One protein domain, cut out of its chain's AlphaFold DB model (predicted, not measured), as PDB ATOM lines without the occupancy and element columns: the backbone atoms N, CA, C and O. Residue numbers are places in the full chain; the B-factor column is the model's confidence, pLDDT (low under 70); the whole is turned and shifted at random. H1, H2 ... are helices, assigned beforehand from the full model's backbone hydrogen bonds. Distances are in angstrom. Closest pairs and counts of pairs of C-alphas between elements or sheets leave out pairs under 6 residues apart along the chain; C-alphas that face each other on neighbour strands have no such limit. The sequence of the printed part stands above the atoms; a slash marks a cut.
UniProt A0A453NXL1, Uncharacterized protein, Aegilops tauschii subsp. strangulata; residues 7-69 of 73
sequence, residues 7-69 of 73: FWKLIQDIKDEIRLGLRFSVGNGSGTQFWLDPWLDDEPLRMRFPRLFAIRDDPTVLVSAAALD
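What this domain is: This is residues 7 to 69 of the 73 residues of an uncharacterized protein of Aegilops tauschii subsp. strangulata (UniProt A0A453NXL1). A free arm, H1 with the first part of H2, sticks out from a small body made largely of loop, with the short helices H3, H4 and H5 set around a long winding stretch, residues 22 to 44. Residues 7 to 18 stand free; without them the body of 51 residues spans 27 by 23 by 12 A. The printed part has 63 residues with five named helices, in the order H1 H2 H3 H4 H5, and no named strand; the class is all helix, though under half of the residues, 27 of 63, are in named elements. The whole is elongated and only just compact, close to loose, with a radius of gyration of the C-alphas of 12.7 A and spans of 39 by 23 by 19 A.

How they stand to each other: H1, residues 7 to 13, and H2, residues 15 to 21, meet only through their link. H3, residues 45 to 48, and H4, residues 50 to 54, only just touch, and only at the corner, with 3 pairs of C-alphas within 8 A; the closest are those of Arg 46 and Phe 53, 5.4 A apart. H5, residues 63 to 66, is apart from H1, H2, H3 and H4. Every O i to N i+4 pair is within hydrogen-bond range in H1, H2 and H4; H3 and H5 are too short for such a pair.

Where its parts are: H1 begins at C-alpha 7, (209.083, 158.592, 85.104), and is 10.2 A long from first to last C-alpha; H2 is 10.1 A long. H3 begins at C-alpha 45, (182.539, 143.424, 93.063). H4 measures 6.1 A, H3 and H5 5.1 A each, and H5 ends at C-alpha 66, (185.886, 144.832, 105.671).

The domain as a whole: The two C-alphas farthest apart, those of Phe 7 and Arg 51, are 39.7 A apart. The printed part has no cut, and the link from H2 to H3, 23 residues, is long. The mean pLDDT of the printed part is 85.4, with residues 19 to 26 under 70.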
ATOM      1  N   PHE A   7     209.403 160.013  85.141       85.00
ATOM      2  CA  PHE A   7     209.083 158.592  85.104       85.00
ATOM      3  C   PHE A   7     207.888 158.216  85.999       85.00
ATOM      4  O   PHE A   7     206.968 157.550  85.538       85.00
ATOM      5  N   TRP A   8     207.854 158.677  87.257       84.38
ATOM      6  CA  TRP A   8     206.752 158.359  88.175       84.38
ATOM      7  C   TRP A   8     205.422 158.994  87.766       84.38
ATOM      8  O   TRP A   8     204.374 158.404  88.019       84.38
ATOM      9  N   LYS A   9     205.463 160.161  87.115       86.19
ATOM     10  CA  LYS A   9     204.261 160.817  86.580       86.19
ATOM     11  C   LYS A   9     203.635 159.993  85.457       86.19
ATOM     12  O   LYS A   9     202.458 159.682  85.534       86.19
ATOM     13  N   LEU A  10     204.451 159.528  84.509       87.69
ATOM     14  CA  LEU A  10     203.985 158.648  83.431       87.69
ATOM     15  C   LEU A  10     203.364 157.349  83.964       87.69
ATOM     16  O   LEU A  10     202.348 156.907  83.444       87.69
ATOM     17  N   ILE A  11     203.932 156.756  85.023       86.25
ATOM     18  CA  ILE A  11     203.334 155.575  85.674       86.25
ATOM     19  C   ILE A  11     201.987 155.911  86.330       86.25
ATOM     20  O   ILE A  11     201.065 155.099  86.282       86.25
ATOM     21  N   GLN A  12     201.860 157.080  86.965       84.12
ATOM     22  CA  GLN A  12     200.585 157.515  87.542       84.12
ATOM     23  C   GLN A  12     199.510 157.742  86.476       84.12
ATOM     24  O   GLN A  12     198.355 157.404  86.729       84.12
ATOM     25  N   ASP A  13     199.883 158.252  85.304       89.50
ATOM     26  CA  ASP A  13     198.939 158.543  84.221       89.50
ATOM     27  C   ASP A  13     198.297 157.270  83.637       89.50
ATOM     28  O   ASP A  13     197.130 157.290  83.259       89.50
ATOM     29  N   ILE A  14     199.014 156.139  83.634       85.25
ATOM     30  CA  ILE A  14     198.513 154.837  83.139       85.25
ATOM     31  C   ILE A  14     197.971 153.926  84.253       85.25
ATOM     32  O   ILE A  14     197.735 152.732  84.052       85.25
ATOM     33  N   LYS A  15     197.801 154.458  85.468       80.62
ATOM     34  CA  LYS A  15     197.496 153.657  86.662       80.62
ATOM     35  C   LYS A  15     196.200 152.859  86.531       80.62
ATOM     36  O   LYS A  15     196.132 151.737  87.026       80.62
ATOM     37  N   ASP A  16     195.188 153.422  85.887       76.62
ATOM     38  CA  ASP A  16     193.889 152.765  85.735       76.62
ATOM     39  C   ASP A  16     193.928 151.637  84.698       76.62
ATOM     40  O   ASP A  16     193.357 150.575  84.932       76.62
ATOM     41  N   GLU A  17     194.691 151.798  83.616       79.25
ATOM     42  CA  GLU A  17     194.931 150.737  82.627       79.25
ATOM     43  C   GLU A  17     195.708 149.569  83.247       79.25
ATOM     44  O   GLU A  17     195.342 148.405  83.079       79.25
ATOM     45  N   ILE A  18     196.733 149.879  84.049       76.12
ATOM     46  CA  ILE A  18     197.483 148.879  84.817       76.12
ATOM     47  C   ILE A  18     196.557 148.140  85.792       76.12
ATOM     48  O   ILE A  18     196.612 146.915  85.883       76.12
ATOM     49  N   ARG A  19     195.687 148.857  86.513       69.81
ATOM     50  CA  ARG A  19     194.739 148.249  87.463       69.81
ATOM     51  C   ARG A  19     193.763 147.283  86.802       69.81
ATOM     52  O   ARG A  19     193.349 146.333  87.453       69.81
ATOM     53  N   LEU A  20     193.399 147.515  85.547       67.62
ATOM     54  CA  LEU A  20     192.501 146.629  84.805       67.62
ATOM     55  C   LEU A  20     193.211 145.373  84.278       67.62
ATOM     56  O   LEU A  20     192.568 144.345  84.110       67.62
ATOM     57  N   GLY A  21     194.520 145.446  84.014       64.75
ATOM     58  CA  GLY A  21     195.306 144.330  83.470       64.75
ATOM     59  C   GLY A  21     196.034 143.467  84.506       64.75
ATOM     60  O   GLY A  21     196.571 142.415  84.153       64.75
ATOM     61  N   LEU A  22     196.099 143.894  85.770       68.69
ATOM     62  CA  LEU A  22     196.782 143.158  86.832       68.69
ATOM     63  C   LEU A  22     195.807 142.289  87.625       68.69
ATOM     64  O   LEU A  22     194.841 142.773  88.205       68.69
ATOM     65  N   ARG A  23     196.141 141.003  87.748       63.06
ATOM     66  CA  ARG A  23     195.530 140.129  88.748       63.06
ATOM     67  C   ARG A  23     196.149 140.451  90.106       63.06
ATOM     68  O   ARG A  23     197.327 140.170  90.339       63.06
ATOM     69  N   PHE A  24     195.380 141.074  90.991       63.41
ATOM     70  CA  PHE A  24     195.855 141.413  92.329       63.41
ATOM     71  C   PHE A  24     195.981 140.139  93.168       63.41
ATOM     72  O   PHE A  24     194.996 139.458  93.431       63.41
ATOM     73  N   SER A  25     197.194 139.819  93.622       65.25
ATOM     74  CA  SER A  25     197.350 138.943  94.783       65.25
ATOM     75  C   SER A  25     197.104 139.804  96.014       65.25
ATOM     76  O   SER A  25     197.928 140.657  96.355       65.25
ATOM     77  N   VAL A  26     195.936 139.652  96.633       67.56
ATOM     78  CA  VAL A  26     195.635 140.367  97.871       67.56
ATOM     79  C   VAL A  26     196.557 139.832  98.957       67.56
ATOM     80  O   VAL A  26     196.474 138.669  99.334       67.56
ATOM     81  N   GLY A  27     197.474 140.683  99.424       78.12
ATOM     82  CA  GLY A  27     198.278 140.415 100.613       78.12
ATOM     83  C   GLY A  27     197.414 140.511 101.873       78.12
ATOM     84  O   GLY A  27     196.440 139.792 102.039       78.12
ATOM     85  N   ASN A  28     197.721 141.454 102.760       80.06
ATOM     86  CA  ASN A  28     196.906 141.710 103.954       80.06
ATOM     87  C   ASN A  28     195.643 142.556 103.684       80.06
ATOM     88  O   ASN A  28     194.942 142.905 104.625       80.06
ATOM     89  N   GLY A  29     195.382 142.942 102.429       84.75
ATOM     90  CA  GLY A  29     194.204 143.720 102.040       84.75
ATOM     91  C   GLY A  29     194.242 145.218 102.364       84.75
ATOM     92  O   GLY A  29     193.264 145.901 102.069       84.75
ATOM     93  N   SER A  30     195.336 145.765 102.914       87.19
ATOM     94  CA  SER A  30     195.399 147.184 103.323       87.19
ATOM     95  C   SER A  30     195.639 148.169 102.171       87.19
ATOM     96  O   SER A  30     195.717 149.375 102.393       87.19
ATOM     97  N   GLY A  31     195.801 147.670 100.943       86.75
ATOM     98  CA  GLY A  31     195.975 148.469  99.725       86.75
ATOM     99  C   GLY A  31     194.946 148.167  98.637       86.75
ATOM    100  O   GLY A  31     195.145 148.579  97.498       86.75
ATOM    101  N   THR A  32     193.889 147.424  98.968       89.06
ATOM    102  CA  THR A  32     192.910 146.904  98.008       89.06
ATOM    103  C   THR A  32     191.515 147.318  98.443       89.06
ATOM    104  O   THR A  32     191.101 147.002  99.557       89.06
ATOM    105  N   GLN A  33     190.792 148.019  97.577       91.44
ATOM    106  CA  GLN A  33     189.419 148.454  97.814       91.44
ATOM    107  C   GLN A  33     188.450 147.317  97.510       91.44
ATOM    108  O   GLN A  33     188.385 146.822  96.384       91.44
ATOM    109  N   PHE A  34     187.647 146.955  98.507       91.81
ATOM    110  CA  PHE A  34     186.740 145.815  98.474       91.81
ATOM    111  C   PHE A  34     185.776 145.858  97.279       91.81
ATOM    112  O   PHE A  34     185.553 144.848  96.619       91.81
ATOM    113  N   TRP A  35     185.212 147.027  96.967       94.00
ATOM    114  CA  TRP A  35     184.219 147.153  95.897       94.00
ATOM    115  C   TRP A  35     184.791 147.523  94.532       94.00
ATOM    116  O   TRP A  35     184.175 147.211  93.508       94.00
ATOM    117  N   LEU A  36     185.897 148.268  94.518       91.31
ATOM    118  CA  LEU A  36     186.368 148.974  93.325       91.31
ATOM    119  C   LEU A  36     187.490 148.239  92.596       91.31
ATOM    120  O   LEU A  36     187.592 148.402  91.381       91.31
ATOM    121  N   ASP A  37     188.278 147.430  93.305       88.62
ATOM    122  CA  ASP A  37     189.396 146.698  92.715       88.62
ATOM    123  C   ASP A  37     188.969 145.256  92.341       88.62
ATOM    124  O   ASP A  37     188.176 144.640  93.059       88.62
ATOM    125  N   PRO A  38     189.461 144.690  91.223       87.00
ATOM    126  CA  PRO A  38     189.215 143.300  90.827       87.00
ATOM    127  C   PRO A  38     190.126 142.354  91.624       87.00
ATOM    128  O   PRO A  38     191.173 141.906  91.158       87.00
ATOM    129  N   TRP A  39     189.780 142.136  92.893       85.38
ATOM    130  CA  TRP A  39     190.659 141.450  93.845       85.38
ATOM    131  C   TRP A  39     190.260 140.006  94.166       85.38
ATOM    132  O   TRP A  39     191.079 139.251  94.683       85.38
ATOM    133  N   LEU A  40     189.017 139.630  93.858       83.31
ATOM    134  CA  LEU A  40     188.512 138.261  93.997       83.31
ATOM    135  C   LEU A  40     188.509 137.523  92.649       83.31
ATOM    136  O   LEU A  40     188.949 136.382  92.570       83.31
ATOM    137  N   ASP A  41     188.058 138.215  91.602       79.25
ATOM    138  CA  ASP A  41     187.975 137.764  90.210       79.25
ATOM    139  C   ASP A  41     188.506 138.883  89.288       79.25
ATOM    140  O   ASP A  41     188.878 139.958  89.758       79.25
ATOM    141  N   ASP A  42     188.471 138.669  87.969       84.44
ATOM    142  CA  ASP A  42     188.902 139.643  86.949       84.44
ATOM    143  C   ASP A  42     187.975 140.882  86.825       84.44
ATOM    144  O   ASP A  42     188.167 141.727  85.953       84.44
ATOM    145  N   GLU A  43     186.963 141.016  87.689       87.44
ATOM    146  CA  GLU A  43     186.024 142.140  87.705       87.44
ATOM    147  C   GLU A  43     185.788 142.666  89.139       87.44
ATOM    148  O   GLU A  43     185.655 141.871  90.076       87.44
ATOM    149  N   PRO A  44     185.678 143.996  89.345       91.19
ATOM    150  CA  PRO A  44     185.300 144.571  90.634       91.19
ATOM    151  C   PRO A  44     183.925 144.106  91.139       91.19
ATOM    152  O   PRO A  44     182.944 144.073  90.390       91.19
ATOM    153  N   LEU A  45     183.796 143.885  92.451       92.69
ATOM    154  CA  LEU A  45     182.539 143.424  93.063       92.69
ATOM    155  C   LEU A  45     181.355 144.375  92.830       92.69
ATOM    156  O   LEU A  45     180.212 143.921  92.771       92.69
ATOM    157  N   ARG A  46     181.595 145.681  92.648       94.62
ATOM    158  CA  ARG A  46     180.535 146.653  92.321       94.62
ATOM    159  C   ARG A  46     179.811 146.364  91.004       94.62
ATOM    160  O   ARG A  46     178.645 146.721  90.873       94.62
ATOM    161  N   MET A  47     180.507 145.765  90.038       94.12
ATOM    162  CA  MET A  47     179.948 145.435  88.726       94.12
ATOM    163  C   MET A  47     179.129 144.151  88.808       94.12
ATOM    164  O   MET A  47     178.019 144.087  88.285       94.12
ATOM    165  N   ARG A  48     179.636 143.166  89.558       93.75
ATOM    166  CA  ARG A  48     178.975 141.876  89.760       93.75
ATOM    167  C   ARG A  48     177.772 141.947  90.701       93.75
ATOM    168  O   ARG A  48     176.784 141.245  90.497       93.75
ATOM    169  N   PHE A  49     177.826 142.821  91.707       94.38
ATOM    170  CA  PHE A  49     176.782 142.996  92.721       94.38
ATOM    171  C   PHE A  49     176.314 144.460  92.825       94.38
ATOM    172  O   PHE A  49     176.407 145.070  93.893       94.38
ATOM    173  N   PRO A  50     175.743 145.048  91.756       95.38
ATOM    174  CA  PRO A  50     175.439 146.482  91.701       95.38
ATOM    175  C   PRO A  50     174.387 146.918  92.727       95.38
ATOM    176  O   PRO A  50     174.433 148.037  93.235       95.38
ATOM    177  N   ARG A  51     173.450 146.027  93.077       97.00
ATOM    178  CA  ARG A  51     172.428 146.294  94.103       97.00
ATOM    179  C   ARG A  51     173.012 146.319  95.511       97.00
ATOM    180  O   ARG A  51     172.630 147.177  96.294       97.00
ATOM    181  N   LEU A  52     173.928 145.398  95.812       94.38
ATOM    182  CA  LEU A  52     174.608 145.355  97.105       94.38
ATOM    183  C   LEU A  52     175.561 146.538  97.242       94.38
ATOM    184  O   LEU A  52     175.585 147.193  98.277       94.38
ATOM    185  N   PHE A  53     176.254 146.877  96.152       95.25
ATOM    186  CA  PHE A  53     177.001 148.116  96.074       95.25
ATOM    187  C   PHE A  53     176.060 149.281  96.406       95.25
ATOM    188  O   PHE A  53     176.335 150.016  97.338       95.25
ATOM    189  N   ALA A  54     174.914 149.464  95.748       96.31
ATOM    190  CA  ALA A  54     174.040 150.628  95.978       96.31
ATOM    191  C   ALA A  54     173.658 150.916  97.451       96.31
ATOM    192  O   ALA A  54     173.393 152.072  97.766       96.31
ATOM    193  N   ILE A  55     173.663 149.908  98.329       95.81
ATOM    194  CA  ILE A  55     173.295 150.029  99.752       95.81
ATOM    195  C   ILE A  55     174.480 149.958 100.728       95.81
ATOM    196  O   ILE A  55     174.272 149.934 101.937       95.81
ATOM    197  N   ARG A  56     175.711 149.873 100.221       92.19
ATOM    198  CA  ARG A  56     176.940 149.853 101.029       92.19
ATOM    199  C   ARG A  56     177.083 151.127 101.872       92.19
ATOM    200  O   ARG A  56     176.676 152.201 101.435       92.19
ATOM    201  N   ASP A  57     177.761 151.004 103.006       92.44
ATOM    202  CA  ASP A  57     178.126 152.148 103.847       92.44
ATOM    203  C   ASP A  57     179.304 152.935 103.241       92.44
ATOM    204  O   ASP A  57     179.161 154.104 102.886       92.44
ATOM    205  N   ASP A  58     180.432 152.259 102.980       93.94
ATOM    206  CA  ASP A  58     181.624 152.863 102.373       93.94
ATOM    207  C   ASP A  58     181.980 152.219 101.006       93.94
ATOM    208  O   ASP A  58     182.340 151.037 100.940       93.94
ATOM    209  N   PRO A  59     181.917 152.965  99.877       93.06
ATOM    210  CA  PRO A  59     182.356 152.488  98.558       93.06
ATOM    211  C   PRO A  59     183.847 152.159  98.457       93.06
ATOM    212  O   PRO A  59     184.233 151.432  97.543       93.06
ATOM    213  N   THR A  60     184.672 152.733  99.326       94.38
ATOM    214  CA  THR A  60     186.139 152.698  99.263       94.38
ATOM    215  C   THR A  60     186.771 151.839 100.354       94.38
ATOM    216  O   THR A  60     187.999 151.784 100.442       94.38
ATOM    217  N   VAL A  61     185.953 151.126 101.139       94.12
ATOM    218  CA  VAL A  61     186.423 150.264 102.228       94.12
ATOM    219  C   VAL A  61     187.495 149.297 101.734       94.12
ATOM    220  O   VAL A  61     187.382 148.687 100.668       94.12
ATOM    221  N   LEU A  62     188.565 149.170 102.514       92.75
ATOM    222  CA  LEU A  62     189.662 148.263 102.208       92.75
ATOM    223  C   LEU A  62     189.287 146.828 102.574       92.75
ATOM    224  O   LEU A  62     188.578 146.602 103.553       92.75
ATOM    225  N   VAL A  63     189.826 145.849 101.848       90.19
ATOM    226  CA  VAL A  63     189.616 144.420 102.144       90.19
ATOM    227  C   VAL A  63     190.031 144.088 103.578       90.19
ATOM    228  O   VAL A  63     189.314 143.372 104.270       90.19
ATOM    229  N   SER A  64     191.134 144.668 104.068       91.06
ATOM    230  CA  SER A  64     191.580 144.474 105.454       91.06
ATOM    231  C   SER A  64     190.582 144.992 106.489       91.06
ATOM    232  O   SER A  64     190.470 144.419 107.564       91.06
ATOM    233  N   ALA A  65     189.890 146.093 106.189       89.94
ATOM    234  CA  ALA A  65     188.926 146.703 107.098       89.94
ATOM    235  C   ALA A  65     187.588 145.954 107.056       89.94
ATOM    236  O   ALA A  65     187.051 145.613 108.101       89.94
ATOM    237  N   ALA A  66     187.109 145.612 105.857       86.62
ATOM    238  CA  ALA A  66     185.886 144.832 105.671       86.62
ATOM    239  C   ALA A  66     185.974 143.422 106.285       86.62
ATOM    240  O   ALA A  66     184.959 142.876 106.695       86.62
ATOM    241  N   ALA A  67     187.175 142.836 106.360       80.31
ATOM    242  CA  ALA A  67     187.398 141.537 106.999       80.31
ATOM    243  C   ALA A  67     187.419 141.590 108.539       80.31
ATOM    244  O   ALA A  67     187.236 140.559 109.179       80.31
ATOM    245  N   LEU A  68     187.686 142.763 109.127       78.69
ATOM    246  CA  LEU A  68     187.698 142.979 110.580       78.69
ATOM    247  C   LEU A  68     186.358 143.487 111.112       78.69
ATOM    248  O   LEU A  68     186.137 143.449 112.320       78.69
ATOM    249  N   ASP A  69     185.491 143.991 110.233       72.56
ATOM    250  CA  ASP A  69     184.138 144.378 110.600       72.56
ATOM    251  C   ASP A  69     183.351 143.110 110.966       72.56
ATOM    252  O   ASP A  69     182.957 142.324 110.101       72.56
TER     253      ASP A  69